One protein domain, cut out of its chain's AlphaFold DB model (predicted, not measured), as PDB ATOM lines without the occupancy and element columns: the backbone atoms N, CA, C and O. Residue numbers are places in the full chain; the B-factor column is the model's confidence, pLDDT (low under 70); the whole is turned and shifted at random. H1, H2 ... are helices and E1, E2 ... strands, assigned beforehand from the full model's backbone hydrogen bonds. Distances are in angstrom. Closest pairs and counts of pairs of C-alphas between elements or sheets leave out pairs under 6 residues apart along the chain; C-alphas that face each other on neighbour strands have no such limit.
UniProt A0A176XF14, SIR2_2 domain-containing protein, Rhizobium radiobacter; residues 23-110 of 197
ATOM      1  N   GLN A  23     -44.568 -28.355  53.297       88.38
ATOM      2  CA  GLN A  23     -43.537 -29.380  53.484       88.38
ATOM      3  C   GLN A  23     -42.826 -29.753  52.177       88.38
ATOM      4  O   GLN A  23     -42.070 -30.714  52.136       88.38
ATOM      5  N   VAL A  24     -43.027 -28.995  51.096       89.00
ATOM      6  CA  VAL A  24     -42.472 -29.324  49.772       89.00
ATOM      7  C   VAL A  24     -40.944 -29.484  49.758       89.00
ATOM      8  O   VAL A  24     -40.400 -30.220  48.941       89.00
ATOM      9  N   GLU A  25     -40.238 -28.830  50.681       88.88
ATOM     10  CA  GLU A  25     -38.781 -28.916  50.791       88.88
ATOM     11  C   GLU A  25     -38.286 -30.303  51.243       88.88
ATOM     12  O   GLU A  25     -37.158 -30.660  50.899       88.88
ATOM     13  N   THR A  26     -39.115 -31.090  51.945       88.38
ATOM     14  CA  THR A  26     -38.777 -32.446  52.432       88.38
ATOM     15  C   THR A  26     -39.032 -33.532  51.383       88.38
ATOM     16  O   THR A  26     -38.934 -34.731  51.650       88.38
ATOM     17  N   LEU A  27     -39.439 -33.134  50.177       88.88
ATOM     18  CA  LEU A  27     -39.833 -34.056  49.126       88.88
ATOM     19  C   LEU A  27     -38.634 -34.881  48.648       88.88
ATOM     20  O   LEU A  27     -37.609 -34.347  48.227       88.88
ATOM     21  N   GLY A  28     -38.802 -36.203  48.683       86.06
ATOM     22  CA  GLY A  28     -37.795 -37.171  48.258       86.06
ATOM     23  C   GLY A  28     -36.721 -37.502  49.300       86.06
ATOM     24  O   GLY A  28     -35.819 -38.266  48.972       86.06
ATOM     25  N   GLU A  29     -36.825 -37.016  50.544       88.19
ATOM     26  CA  GLU A  29     -35.901 -37.387  51.637       88.19
ATOM     27  C   GLU A  29     -35.898 -38.897  51.938       88.19
ATOM     28  O   GLU A  29     -34.865 -39.461  52.289       88.19
ATOM     29  N   SER A  30     -37.037 -39.569  51.759       86.31
ATOM     30  CA  SER A  30     -37.196 -41.014  51.967       86.31
ATOM     31  C   SER A  30     -37.063 -41.838  50.683       86.31
ATOM     32  O   SER A  30     -37.424 -43.013  50.671       86.31
ATOM     33  N   ILE A  31     -36.622 -41.230  49.575       89.38
ATOM     34  CA  ILE A  31     -36.605 -41.865  48.255       89.38
ATOM     35  C   ILE A  31     -35.190 -41.836  47.691       89.38
ATOM     36  O   ILE A  31     -34.546 -40.793  47.603       89.38
ATOM     37  N   SER A  32     -34.731 -43.000  47.237       93.38
ATOM     38  CA  SER A  32     -33.524 -43.123  46.423       93.38
ATOM     39  C   SER A  32     -33.903 -43.575  45.018       93.38
ATOM     40  O   SER A  32     -34.690 -44.504  44.850       93.38
ATOM     41  N   ILE A  33     -33.351 -42.916  44.000       93.56
ATOM     42  CA  ILE A  33     -33.587 -43.246  42.590       93.56
ATOM     43  C   ILE A  33     -32.273 -43.724  41.988       93.56
ATOM     44  O   ILE A  33     -31.327 -42.952  41.872       93.56
ATOM     45  N   ILE A  34     -32.225 -44.978  41.545       93.81
ATOM     46  CA  ILE A  34     -31.079 -45.518  40.807       93.81
ATOM     47  C   ILE A  34     -31.411 -45.451  39.313       93.81
ATOM     48  O   ILE A  34     -32.223 -46.225  38.806       93.81
ATOM     49  N   CYS A  35     -30.807 -44.497  38.603       92.75
ATOM     50  CA  CYS A  35     -31.078 -44.244  37.190       92.75
ATOM     51  C   CYS A  35     -29.907 -44.707  36.318       92.75
ATOM     52  O   CYS A  35     -28.843 -44.090  36.289       92.75
ATOM     53  N   PHE A  36     -30.119 -45.788  35.569       89.75
ATOM     54  CA  PHE A  36     -29.122 -46.335  34.641       89.75
ATOM     55  C   PHE A  36     -29.066 -45.593  33.296       89.75
ATOM     56  O   PHE A  36     -28.156 -45.838  32.505       89.75
ATOM     57  N   ASN A  37     -30.006 -44.679  33.039       88.00
ATOM     58  CA  ASN A  37     -29.960 -43.806  31.871       88.00
ATOM     59  C   ASN A  37     -28.991 -42.640  32.119       88.00
ATOM     60  O   ASN A  37     -28.947 -42.063  33.207       88.00
ATOM     61  N   TYR A  38     -28.251 -42.260  31.075       86.12
ATOM     62  CA  TYR A  38     -27.379 -41.078  31.087       86.12
ATOM     63  C   TYR A  38     -28.166 -39.768  30.990       86.12
ATOM     64  O   TYR A  38     -27.656 -38.698  31.333       86.12
ATOM     65  N   ASP A  39     -29.389 -39.841  30.456       87.56
ATOM     66  CA  ASP A  39     -30.239 -38.678  30.273       87.56
ATOM     67  C   ASP A  39     -30.681 -38.059  31.607       87.56
ATOM     68  O   ASP A  39     -30.404 -38.548  32.701       87.56
ATOM     69  N   ARG A  40     -31.353 -36.916  31.485       90.25
ATOM     70  CA  ARG A  40     -31.770 -36.081  32.618       90.25
ATOM     71  C   ARG A  40     -33.279 -35.921  32.659       90.25
ATOM     72  O   ARG A  40     -33.797 -34.941  33.200       90.25
ATOM     73  N   CYS A  41     -33.983 -36.843  32.000       91.94
ATOM     74  CA  CYS A  41     -35.424 -36.788  31.830       91.94
ATOM     75  C   CYS A  41     -36.119 -36.864  33.185       91.94
ATOM     76  O   CYS A  41     -37.044 -36.093  33.416       91.94
ATOM     77  N   ILE A  42     -35.640 -37.714  34.104       90.94
ATOM     78  CA  ILE A  42     -36.233 -37.836  35.440       90.94
ATOM     79  C   ILE A  42     -36.100 -36.535  36.240       90.94
ATOM     80  O   ILE A  42     -37.097 -36.037  36.755       90.94
ATOM     81  N   GLN A  43     -34.919 -35.908  36.267       93.25
ATOM     82  CA  GLN A  43     -34.725 -34.629  36.955       93.25
ATOM     83  C   GLN A  43     -35.564 -33.525  36.321       93.25
ATOM     84  O   GLN A  43     -36.186 -32.729  37.026       93.25
ATOM     85  N   HIS A  44     -35.591 -33.473  34.988       93.81
ATOM     86  CA  HIS A  44     -36.346 -32.463  34.255       93.81
ATOM     87  C   HIS A  44     -37.842 -32.602  34.527       93.81
ATOM     88  O   HIS A  44     -38.527 -31.618  34.811       93.81
ATOM     89  N   TYR A  45     -38.333 -33.835  34.480       92.31
ATOM     90  CA  TYR A  45     -39.714 -34.171  34.755       92.31
ATOM     91  C   TYR A  45     -40.112 -33.814  36.186       92.31
ATOM     92  O   TYR A  45     -41.054 -33.046  36.357       92.31
ATOM     93  N   LEU A  46     -39.365 -34.284  37.193       92.44
ATOM     94  CA  LEU A  46     -39.643 -33.993  38.603       92.44
ATOM     95  C   LEU A  46     -39.618 -32.488  38.882       92.44
ATOM     96  O   LEU A  46     -40.523 -31.977  39.534       92.44
ATOM     97  N   THR A  47     -38.657 -31.756  38.307       94.38
ATOM     98  CA  THR A  47     -38.573 -30.292  38.444       94.38
ATOM     99  C   THR A  47     -39.848 -29.616  37.939       94.38
ATOM    100  O   THR A  47     -40.423 -28.764  38.615       94.38
ATOM    101  N   ASN A  48     -40.310 -29.990  36.743       92.88
ATOM    102  CA  ASN A  48     -41.533 -29.422  36.181       92.88
ATOM    103  C   ASN A  48     -42.776 -29.861  36.968       92.88
ATOM    104  O   ASN A  48     -43.682 -29.055  37.155       92.88
ATOM    105  N   ALA A  49     -42.822 -31.114  37.422       91.31
ATOM    106  CA  ALA A  49     -43.962 -31.674  38.134       91.31
ATOM    107  C   ALA A  49     -44.140 -31.026  39.517       91.31
ATOM    108  O   ALA A  49     -45.249 -30.614  39.848       91.31
ATOM    109  N   ILE A  50     -43.058 -30.836  40.280       91.75
ATOM    110  CA  ILE A  50     -43.079 -30.135  41.575       91.75
ATOM    111  C   ILE A  50     -43.551 -28.688  41.387       91.75
ATOM    112  O   ILE A  50     -44.495 -28.261  42.048       91.75
ATOM    113  N   ALA A  51     -42.960 -27.952  40.438       92.88
ATOM    114  CA  ALA A  51     -43.318 -26.552  40.187       92.88
ATOM    115  C   ALA A  51     -44.786 -26.364  39.749       92.88
ATOM    116  O   ALA A  51     -45.371 -25.313  39.989       92.88
ATOM    117  N   GLN A  52     -45.382 -27.364  39.091       91.19
ATOM    118  CA  GLN A  52     -46.791 -27.331  38.681       91.19
ATOM    119  C   GLN A  52     -47.749 -27.781  39.790       91.19
ATOM    120  O   GLN A  52     -48.888 -27.321  39.829       91.19
ATOM    121  N   THR A  53     -47.304 -28.674  40.674       89.00
ATOM    122  CA  THR A  53     -48.150 -29.269  41.720       89.00
ATOM    123  C   THR A  53     -48.243 -28.367  42.951       89.00
ATOM    124  O   THR A  53     -49.325 -28.191  43.513       89.00
ATOM    125  N   PHE A  54     -47.131 -27.756  43.367       89.00
ATOM    126  CA  PHE A  54     -47.053 -26.994  44.613       89.00
ATOM    127  C   PHE A  54     -47.186 -25.489  44.373       89.00
ATOM    128  O   PHE A  54     -46.380 -24.849  43.695       89.00
ATOM    129  N   ARG A  55     -48.231 -24.888  44.954       90.31
ATOM    130  CA  ARG A  55     -48.517 -23.459  44.785       90.31
ATOM    131  C   ARG A  55     -47.413 -22.613  45.416       90.31
ATOM    132  O   ARG A  55     -47.206 -22.690  46.619       90.31
ATOM    133  N   GLY A  56     -46.823 -21.723  44.620       91.75
ATOM    134  CA  GLY A  56     -45.801 -20.773  45.073       91.75
ATOM    135  C   GLY A  56     -44.367 -21.276  44.914       91.75
ATOM    136  O   GLY A  56     -43.441 -20.520  45.193       91.75
ATOM    137  N   VAL A  57     -44.173 -22.503  44.423       94.31
ATOM    138  CA  VAL A  57     -42.846 -23.063  44.157       94.31
ATOM    139  C   VAL A  57     -42.394 -22.671  42.754       94.31
ATOM    140  O   VAL A  57     -42.999 -23.045  41.750       94.31
ATOM    141  N   SER A  58     -41.314 -21.896  42.669       95.12
ATOM    142  CA  SER A  58     -40.691 -21.560  41.388       95.12
ATOM    143  C   SER A  58     -39.957 -22.761  40.784       95.12
ATOM    144  O   SER A  58     -39.544 -23.686  41.482       95.12
ATOM    145  N   LYS A  59     -39.699 -22.715  39.472       93.56
ATOM    146  CA  LYS A  59     -38.917 -23.755  38.785       93.56
ATOM    147  C   LYS A  59     -37.494 -23.905  39.344       93.56
ATOM    148  O   LYS A  59     -36.961 -25.008  39.335       93.56
ATOM    149  N   MET A  60     -36.894 -22.814  39.826       93.06
ATOM    150  CA  MET A  60     -35.566 -22.843  40.448       93.06
ATOM    151  C   MET A  60     -35.609 -23.577  41.792       93.06
ATOM    152  O   MET A  60     -34.815 -24.483  42.005       93.06
ATOM    153  N   GLN A  61     -36.590 -23.262  42.645       94.56
ATOM    154  CA  GLN A  61     -36.786 -23.958  43.924       94.56
ATOM    155  C   GLN A  61     -37.087 -25.444  43.714       94.56
ATOM    156  O   GLN A  61     -36.495 -26.292  44.368       94.56
ATOM    157  N   ALA A  62     -37.947 -25.778  42.747       94.31
ATOM    158  CA  ALA A  62     -38.213 -27.168  42.387       94.31
ATOM    159  C   ALA A  62     -36.942 -27.901  41.928       94.31
ATOM    160  O   ALA A  62     -36.735 -29.056  42.288       94.31
ATOM    161  N   LEU A  63     -36.077 -27.235  41.158       94.44
ATOM    162  CA  LEU A  63     -34.799 -27.803  40.741       94.44
ATOM    163  C   LEU A  63     -33.868 -28.033  41.938       94.44
ATOM    164  O   LEU A  63     -33.224 -29.077  42.003       94.44
ATOM    165  N   ASP A  64     -33.819 -27.095  42.883       94.12
ATOM    166  CA  ASP A  64     -33.038 -27.234  44.116       94.12
ATOM    167  C   ASP A  64     -33.533 -28.411  44.967       94.12
ATOM    168  O   ASP A  64     -32.719 -29.198  45.443       94.12
ATOM    169  N   ILE A  65     -34.853 -28.594  45.086       93.44
ATOM    170  CA  ILE A  65     -35.457 -29.754  45.757       93.44
ATOM    171  C   ILE A  65     -35.016 -31.052  45.072       93.44
ATOM    172  O   ILE A  65     -34.489 -31.946  45.730       93.44
ATOM    173  N   VAL A  66     -35.153 -31.147  43.745       93.50
ATOM    174  CA  VAL A  66     -34.761 -32.346  42.979       93.50
ATOM    175  C   VAL A  66     -33.275 -32.663  43.125       93.50
ATOM    176  O   VAL A  66     -32.910 -33.833  43.171       93.50
ATOM    177  N   GLN A  67     -32.412 -31.650  43.226       91.44
ATOM    178  CA  GLN A  67     -30.976 -31.847  43.448       91.44
ATOM    179  C   GLN A  67     -30.640 -32.430  44.828       91.44
ATOM    180  O   GLN A  67     -29.552 -32.980  44.985       91.44
ATOM    181  N   ARG A  68     -31.541 -32.316  45.812       92.12
ATOM    182  CA  ARG A  68     -31.380 -32.927  47.140       92.12
ATOM    183  C   ARG A  68     -31.902 -34.360  47.210       92.12
ATOM    184  O   ARG A  68     -31.515 -35.085  48.121       92.12
ATOM    185  N   ILE A  69     -32.742 -34.779  46.260       92.06
ATOM    186  CA  ILE A  69     -33.175 -36.176  46.152       92.06
ATOM    187  C   ILE A  69     -31.949 -37.041  45.851       92.06
ATOM    188  O   ILE A  69     -31.123 -36.691  45.003       92.06
ATOM    189  N   ASN A  70     -31.841 -38.194  46.512       92.31
ATOM    190  CA  ASN A  70     -30.745 -39.130  46.283       92.31
ATOM    191  C   ASN A  70     -30.907 -39.846  44.928       92.31
ATOM    192  O   ASN A  70     -31.423 -40.962  44.851       92.31
ATOM    193  N   ILE A  71     -30.493 -39.187  43.843       92.62
ATOM    194  CA  ILE A  71     -30.512 -39.739  42.484       92.62
ATOM    195  C   ILE A  71     -29.108 -40.228  42.125       92.62
ATOM    196  O   ILE A  71     -28.196 -39.442  41.860       92.62
ATOM    197  N   ILE A  72     -28.939 -41.546  42.092       92.06
ATOM    198  CA  ILE A  72     -27.673 -42.207  41.799       92.06
ATOM    199  C   ILE A  72     -27.644 -42.587  40.320       92.06
ATOM    200  O   ILE A  72     -28.514 -43.305  39.833       92.06
ATOM    201  N   HIS A  73     -26.605 -42.136  39.615       91.38
ATOM    202  CA  HIS A  73     -26.328 -42.507  38.228       91.38
ATOM    203  C   HIS A  73     -25.082 -43.396  38.152       91.38
ATOM    204  O   HIS A  73     -23.963 -42.853  38.115       91.38
ATOM    205  N   PRO A  74     -25.235 -44.736  38.116       88.81
ATOM    206  CA  PRO A  74     -24.106 -45.666  38.137       88.81
ATOM    207  C   PRO A  74     -23.099 -45.348  37.024       88.81
ATOM    208  O   PRO A  74     -21.916 -45.149  37.289       88.81
ATOM    209  N   TYR A  75     -23.597 -45.123  35.807       85.88
ATOM    210  CA  TYR A  75     -22.793 -44.816  34.617       85.88
ATOM    211  C   TYR A  75     -22.609 -43.311  34.356       85.88
ATOM    212  O   TYR A  75     -22.208 -42.885  33.279       85.88
ATOM    213  N   GLY A  76     -22.882 -42.468  35.353       85.50
ATOM    214  CA  GLY A  76     -22.831 -41.016  35.177       85.50
ATOM    215  C   GLY A  76     -24.047 -40.460  34.435       85.50
ATOM    216  O   GLY A  76     -25.037 -41.152  34.205       85.50
ATOM    217  N   SER A  77     -23.999 -39.169  34.125       86.62
ATOM    218  CA  SER A  77     -25.132 -38.433  33.552       86.62
ATOM    219  C   SER A  77     -24.629 -37.343  32.616       86.62
ATOM    220  O   SER A  77     -23.463 -36.976  32.674       86.62
ATOM    221  N   LEU A  78     -25.509 -36.741  31.818       88.06
ATOM    222  CA  LEU A  78     -25.176 -35.571  30.990       88.06
ATOM    223  C   LEU A  78     -24.983 -34.260  31.797       88.06
ATOM    224  O   LEU A  78     -25.125 -33.169  31.247       88.06
ATOM    225  N   GLY A  79     -24.714 -34.341  33.103       84.62
ATOM    226  CA  GLY A  79     -24.447 -33.195  33.980       84.62
ATOM    227  C   GLY A  79     -25.698 -32.476  34.503       84.62
ATOM    228  O   GLY A  79     -26.833 -32.793  34.159       84.62
ATOM    229  N   SER A  80     -25.516 -31.474  35.361       85.56
ATOM    230  CA  SER A  80     -26.629 -30.777  36.023       85.56
ATOM    231  C   SER A  80     -27.534 -30.019  35.041       85.56
ATOM    232  O   SER A  80     -27.080 -29.430  34.059       85.56
ATOM    233  N   LEU A  81     -28.838 -29.960  35.338       87.88
ATOM    234  CA  LEU A  81     -29.781 -29.112  34.595       87.88
ATOM    235  C   LEU A  81     -29.517 -27.609  34.780       87.88
ATOM    236  O   LEU A  81     -29.993 -26.824  33.962       87.88
ATOM    237  N   LYS A  82     -28.766 -27.214  35.822       85.94
ATOM    238  CA  LYS A  82     -28.320 -25.824  36.021       85.94
ATOM    239  C   LYS A  82     -27.289 -25.418  34.968       85.94
ATOM    240  O   LYS A  82     -27.461 -24.398  34.309       85.94
ATOM    241  N   ASP A  83     -26.267 -26.249  34.778       84.56
ATOM    242  CA  ASP A  83     -25.151 -25.967  33.861       84.56
ATOM    243  C   ASP A  83     -25.552 -26.187  32.399       84.56
ATOM    244  O   ASP A  83     -25.074 -25.533  31.468       84.56
ATOM    245  N   HIS A  84     -26.472 -27.124  32.192       85.44
ATOM    246  CA  HIS A  84     -26.874 -27.584  30.879       85.44
ATOM    247  C   HIS A  84     -28.404 -27.688  30.804       85.44
ATOM    248  O   HIS A  84     -28.951 -28.779  30.985       85.44
ATOM    249  N   PRO A  85     -29.128 -26.592  30.527       86.69
ATOM    250  CA  PRO A  85     -30.587 -26.611  30.464       86.69
ATOM    251  C   PRO A  85     -31.132 -27.669  29.495       86.69
ATOM    252  O   PRO A  85     -30.576 -27.911  28.423       86.69
ATOM    253  N   PHE A  86     -32.234 -28.318  29.869       87.25
ATOM    254  CA  PHE A  86     -32.856 -29.342  29.028       87.25
ATOM    255  C   PHE A  86     -33.383 -28.731  27.720       87.25
ATOM    256  O   PHE A  86     -34.018 -27.678  27.749       87.25
ATOM    257  N   GLY A  87     -33.124 -29.387  26.585       86.12
ATOM    258  CA  GLY A  87     -33.529 -28.899  25.260       86.12
ATOM    259  C   GLY A  87     -32.720 -27.707  24.733       86.12
ATOM    260  O   GLY A  87     -33.109 -27.112  23.733       86.12
ATOM    261  N   SER A  88     -31.616 -27.335  25.389       86.19
ATOM    262  CA  SER A  88     -30.732 -26.283  24.887       86.19
ATOM    263  C   SER A  88     -29.999 -26.696  23.611       86.19
ATOM    264  O   SER A  88     -29.757 -27.884  23.402       86.19
ATOM    265  N   GLU A  89     -29.550 -25.715  22.830       89.31
ATOM    266  CA  GLU A  89     -28.738 -25.945  21.634       89.31
ATOM    267  C   GLU A  89     -27.484 -26.789  21.923       89.31
ATOM    268  O   GLU A  89     -26.781 -26.595  22.922       89.31
ATOM    269  N   ALA A  90     -27.215 -27.736  21.024       87.25
ATOM    270  CA  ALA A  90     -26.094 -28.658  21.109       87.25
ATOM    271  C   ALA A  90     -24.848 -28.043  20.451       87.25
ATOM    272  O   ALA A  90     -24.528 -28.337  19.301       87.25
ATOM    273  N   THR A  91     -24.149 -27.170  21.180       90.88
ATOM    274  CA  THR A  91     -22.862 -26.625  20.717       90.88
ATOM    275  C   THR A  91     -21.724 -27.627  20.961       90.88
ATOM    276  O   THR A  91     -21.816 -28.430  21.899       90.88
ATOM    277  N   PRO A  92     -20.629 -27.595  20.177       90.12
ATOM    278  CA  PRO A  92     -19.484 -28.487  20.379       90.12
ATOM    279  C   PRO A  92     -18.919 -28.453  21.806       90.12
ATOM    280  O   PRO A  92     -18.557 -29.492  22.358       90.12
ATOM    281  N   GLU A  93     -18.886 -27.276  22.429       88.44
ATOM    282  CA  GLU A  93     -18.385 -27.068  23.792       88.44
ATOM    283  C   GLU A  93     -19.295 -27.741  24.821       88.44
ATOM    284  O   GLU A  93     -18.809 -28.409  25.733       88.44
ATOM    285  N   ARG A  94     -20.619 -27.620  24.656       86.12
ATOM    286  CA  ARG A  94     -21.600 -28.272  25.537       86.12
ATOM    287  C   ARG A  94     -21.574 -29.781  25.385       86.12
ATOM    288  O   ARG A  94     -21.595 -30.482  26.388       86.12
ATOM    289  N   ILE A  95     -21.498 -30.279  24.152       88.06
ATOM    290  CA  ILE A  95     -21.396 -31.717  23.884       88.06
ATOM    291  C   ILE A  95     -20.136 -32.277  24.546       88.06
ATOM    292  O   ILE A  95     -20.212 -33.303  25.221       88.06
ATOM    293  N   ARG A  96     -18.998 -31.584  24.408       88.44
ATOM    294  CA  ARG A  96     -17.746 -31.979  25.062       88.44
ATOM    295  C   ARG A  96     -17.901 -32.016  26.583       88.44
ATOM    296  O   ARG A  96     -17.663 -33.067  27.170       88.44
ATOM    297  N   ALA A  97     -18.378 -30.932  27.194       86.69
ATOM    298  CA  ALA A  97     -18.580 -30.858  28.643       86.69
ATOM    299  C   ALA A  97     -19.537 -31.948  29.163       86.69
ATOM    300  O   ALA A  97     -19.276 -32.580  30.182       86.69
ATOM    301  N   MET A  98     -20.627 -32.240  28.446       87.12
ATOM    302  CA  MET A  98     -21.540 -33.331  28.805       87.12
ATOM    303  C   MET A  98     -20.872 -34.704  28.686       87.12
ATOM    304  O   MET A  98     -21.091 -35.557  29.543       87.12
ATOM    305  N   SER A  99     -20.065 -34.925  27.643       86.12
ATOM    306  CA  SER A  99     -19.409 -36.215  27.401       86.12
ATOM    307  C   SER A  99     -18.402 -36.589  28.488       86.12
ATOM    308  O   SER A  99     -18.282 -37.764  28.816       86.12
ATOM    309  N   GLU A 100     -17.755 -35.599  29.108       85.25
ATOM    310  CA  GLU A 100     -16.821 -35.798  30.227       85.25
ATOM    311  C   GLU A 100     -17.510 -36.341  31.492       85.25
ATOM    312  O   GLU A 100     -16.853 -36.902  32.363       85.25
ATOM    313  N   ASN A 101     -18.838 -36.212  31.591       81.50
ATOM    314  CA  ASN A 101     -19.624 -36.709  32.722       81.50
ATOM    315  C   ASN A 101     -20.162 -38.141  32.518       81.50
ATOM    316  O   ASN A 101     -20.787 -38.709  33.424       81.50
ATOM    317  N   ILE A 102     -19.945 -38.724  31.334       80.75
ATOM    318  CA  ILE A 102     -20.316 -40.105  31.024       80.75
ATOM    319  C   ILE A 102     -19.225 -41.024  31.572       80.75
ATOM    320  O   ILE A 102     -18.056 -40.889  31.226       80.75
ATOM    321  N   VAL A 103     -19.619 -41.969  32.421       73.38
ATOM    322  CA  VAL A 103     -18.711 -42.913  33.074       73.38
ATOM    323  C   VAL A 103     -18.937 -44.294  32.476       73.38
ATOM    324  O   VAL A 103     -20.067 -44.780  32.412       73.38
ATOM    325  N   THR A 104     -17.867 -44.955  32.049       66.12
ATOM    326  CA  THR A 104     -17.963 -46.328  31.547       66.12
ATOM    327  C   THR A 104     -18.204 -47.315  32.694       66.12
ATOM    328  O   THR A 104     -17.869 -47.060  33.850       66.12
ATOM    329  N   TRP A 105     -18.769 -48.489  32.390       59.00
ATOM    330  CA  TRP A 105     -19.055 -49.518  33.400       59.00
ATOM    331  C   TRP A 105     -17.826 -49.863  34.265       59.00
ATOM    332  O   TRP A 105     -17.915 -49.882  35.493       59.00
ATOM    333  N   SER A 106     -16.657 -50.032  33.641       58.97
ATOM    334  CA  SER A 106     -15.399 -50.363  34.326       58.97
ATOM    335  C   SER A 106     -14.946 -49.283  35.315       58.97
ATOM    336  O   SER A 106     -14.318 -49.587  36.329       58.97
ATOM    337  N   GLU A 107     -15.256 -48.021  35.027       61.22
ATOM    338  CA  GLU A 107     -14.964 -46.884  35.902       61.22
ATOM    339  C   GLU A 107     -15.991 -46.791  37.037       61.22
ATOM    340  O   GLU A 107     -15.624 -46.507  38.176       61.22
ATOM    341  N   SER A 108     -17.261 -47.112  36.763       59.25
ATOM    342  CA  SER A 108     -18.327 -47.101  37.774       59.25
ATOM    343  C   SER A 108     -18.109 -48.129  38.888       59.25
ATOM    344  O   SER A 108     -18.293 -47.798  40.059       59.25
ATOM    345  N   GLN A 109     -17.619 -49.326  38.550       58.47
ATOM    346  CA  GLN A 109     -17.289 -50.387  39.512       58.47
ATOM    347  C   GLN A 109     -16.174 -49.985  40.492       58.47
ATOM    348  O   GLN A 109     -16.088 -50.510  41.596       58.47
ATOM    349  N   ARG A 110     -15.316 -49.030  40.110       58.62
ATOM    350  CA  ARG A 110     -14.227 -48.512  40.957       58.62
ATOM    351  C   ARG A 110     -14.615 -47.263  41.747       58.62
ATOM    352  O   ARG A 110     -13.778 -46.716  42.459       58.62
TER     353      ARG A 110
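This is residues 23 to 110 of the 197 residues of the protein "SIR2_2 domain-containing protein" of Rhizobium radiobacter (UniProt A0A176XF14). Two helices, H2 and H3, pack on each other at a steep angle, and the short parallel strand pair E1 and E2 lies beyond the last residue of H3; the little helix H1 is near H3. From E2 a long link runs to H4, which lies with the little helix H5 at the opposite end of the flat outline from H1, and neither H4 nor H5 touches a helix. Residues 87 to 93, of which 92 and 93 belong to H4, stick out. The printed part has 88 residues with five named helices and two named strands, in the order H1 E1 H2 H3 E2 H4 H5, and its class is mostly helix. It is only just compact, close to loose, with a radius of gyration of the C-alphas of 14.1 A and spans of 41 by 31 by 14 A.

H1, residues 23 to 26, begins with C-alpha 23 at (-43.537, -29.380, 53.484). E1 is residues 32 to 34. H2, residues 41 to 53, is 17.8 A long from first to last C-alpha, and its C-alpha 41 is at (-35.424, -36.788, 31.830). H3, residues 59 to 68, is 14.5 A long. E2 is residues 70 to 72. H4, residues 92 to 99, is 10.4 A long. H5, residues 105 to 108, ends with C-alpha 108 at (-18.327, -47.101, 37.774).

H2 and H3 touch, with 5.0 A between their closest C-alphas, those of Thr 47 and Ala 62. Their lines stand at a steep tilt of 55 degrees, opposite ways. H1 is close to H3 but not clearly touching it; their closest C-alphas, those of Glu 25 and Ile 65, are 6.1 A apart. H1 and H2 are only just apart, with a closest distance of 8.3 A. E1 and E2 are parallel neighbours, with 13 degrees between their directions. N 33 and O 70 are within hydrogen-bond range at 2.9 A, and N 72 and O 33 at 2.8 A. E1, H2, H3 and E2 form a strand-helix-strand unit, two parallel neighbour strands with helices between, and its crossover is right-handed. H4 and H5 are apart from each other and from H1, H2, H3 and E1. In H2, H3 and H4 every O i to N i+4 pair is within hydrogen-bond range; H1 and H5 are too short for such a pair.

The two C-alphas farthest apart are those of Arg 55 and Ser 106, at 43.9 A. The printed part has no cut. The link from E2 to H4, residues 73 to 91, is long, and the link from E1 to H2 is short. The mean pLDDT of the printed part is 87.1, and residues 104 to 110, of which 105 to 108 belong to H5, are under 70.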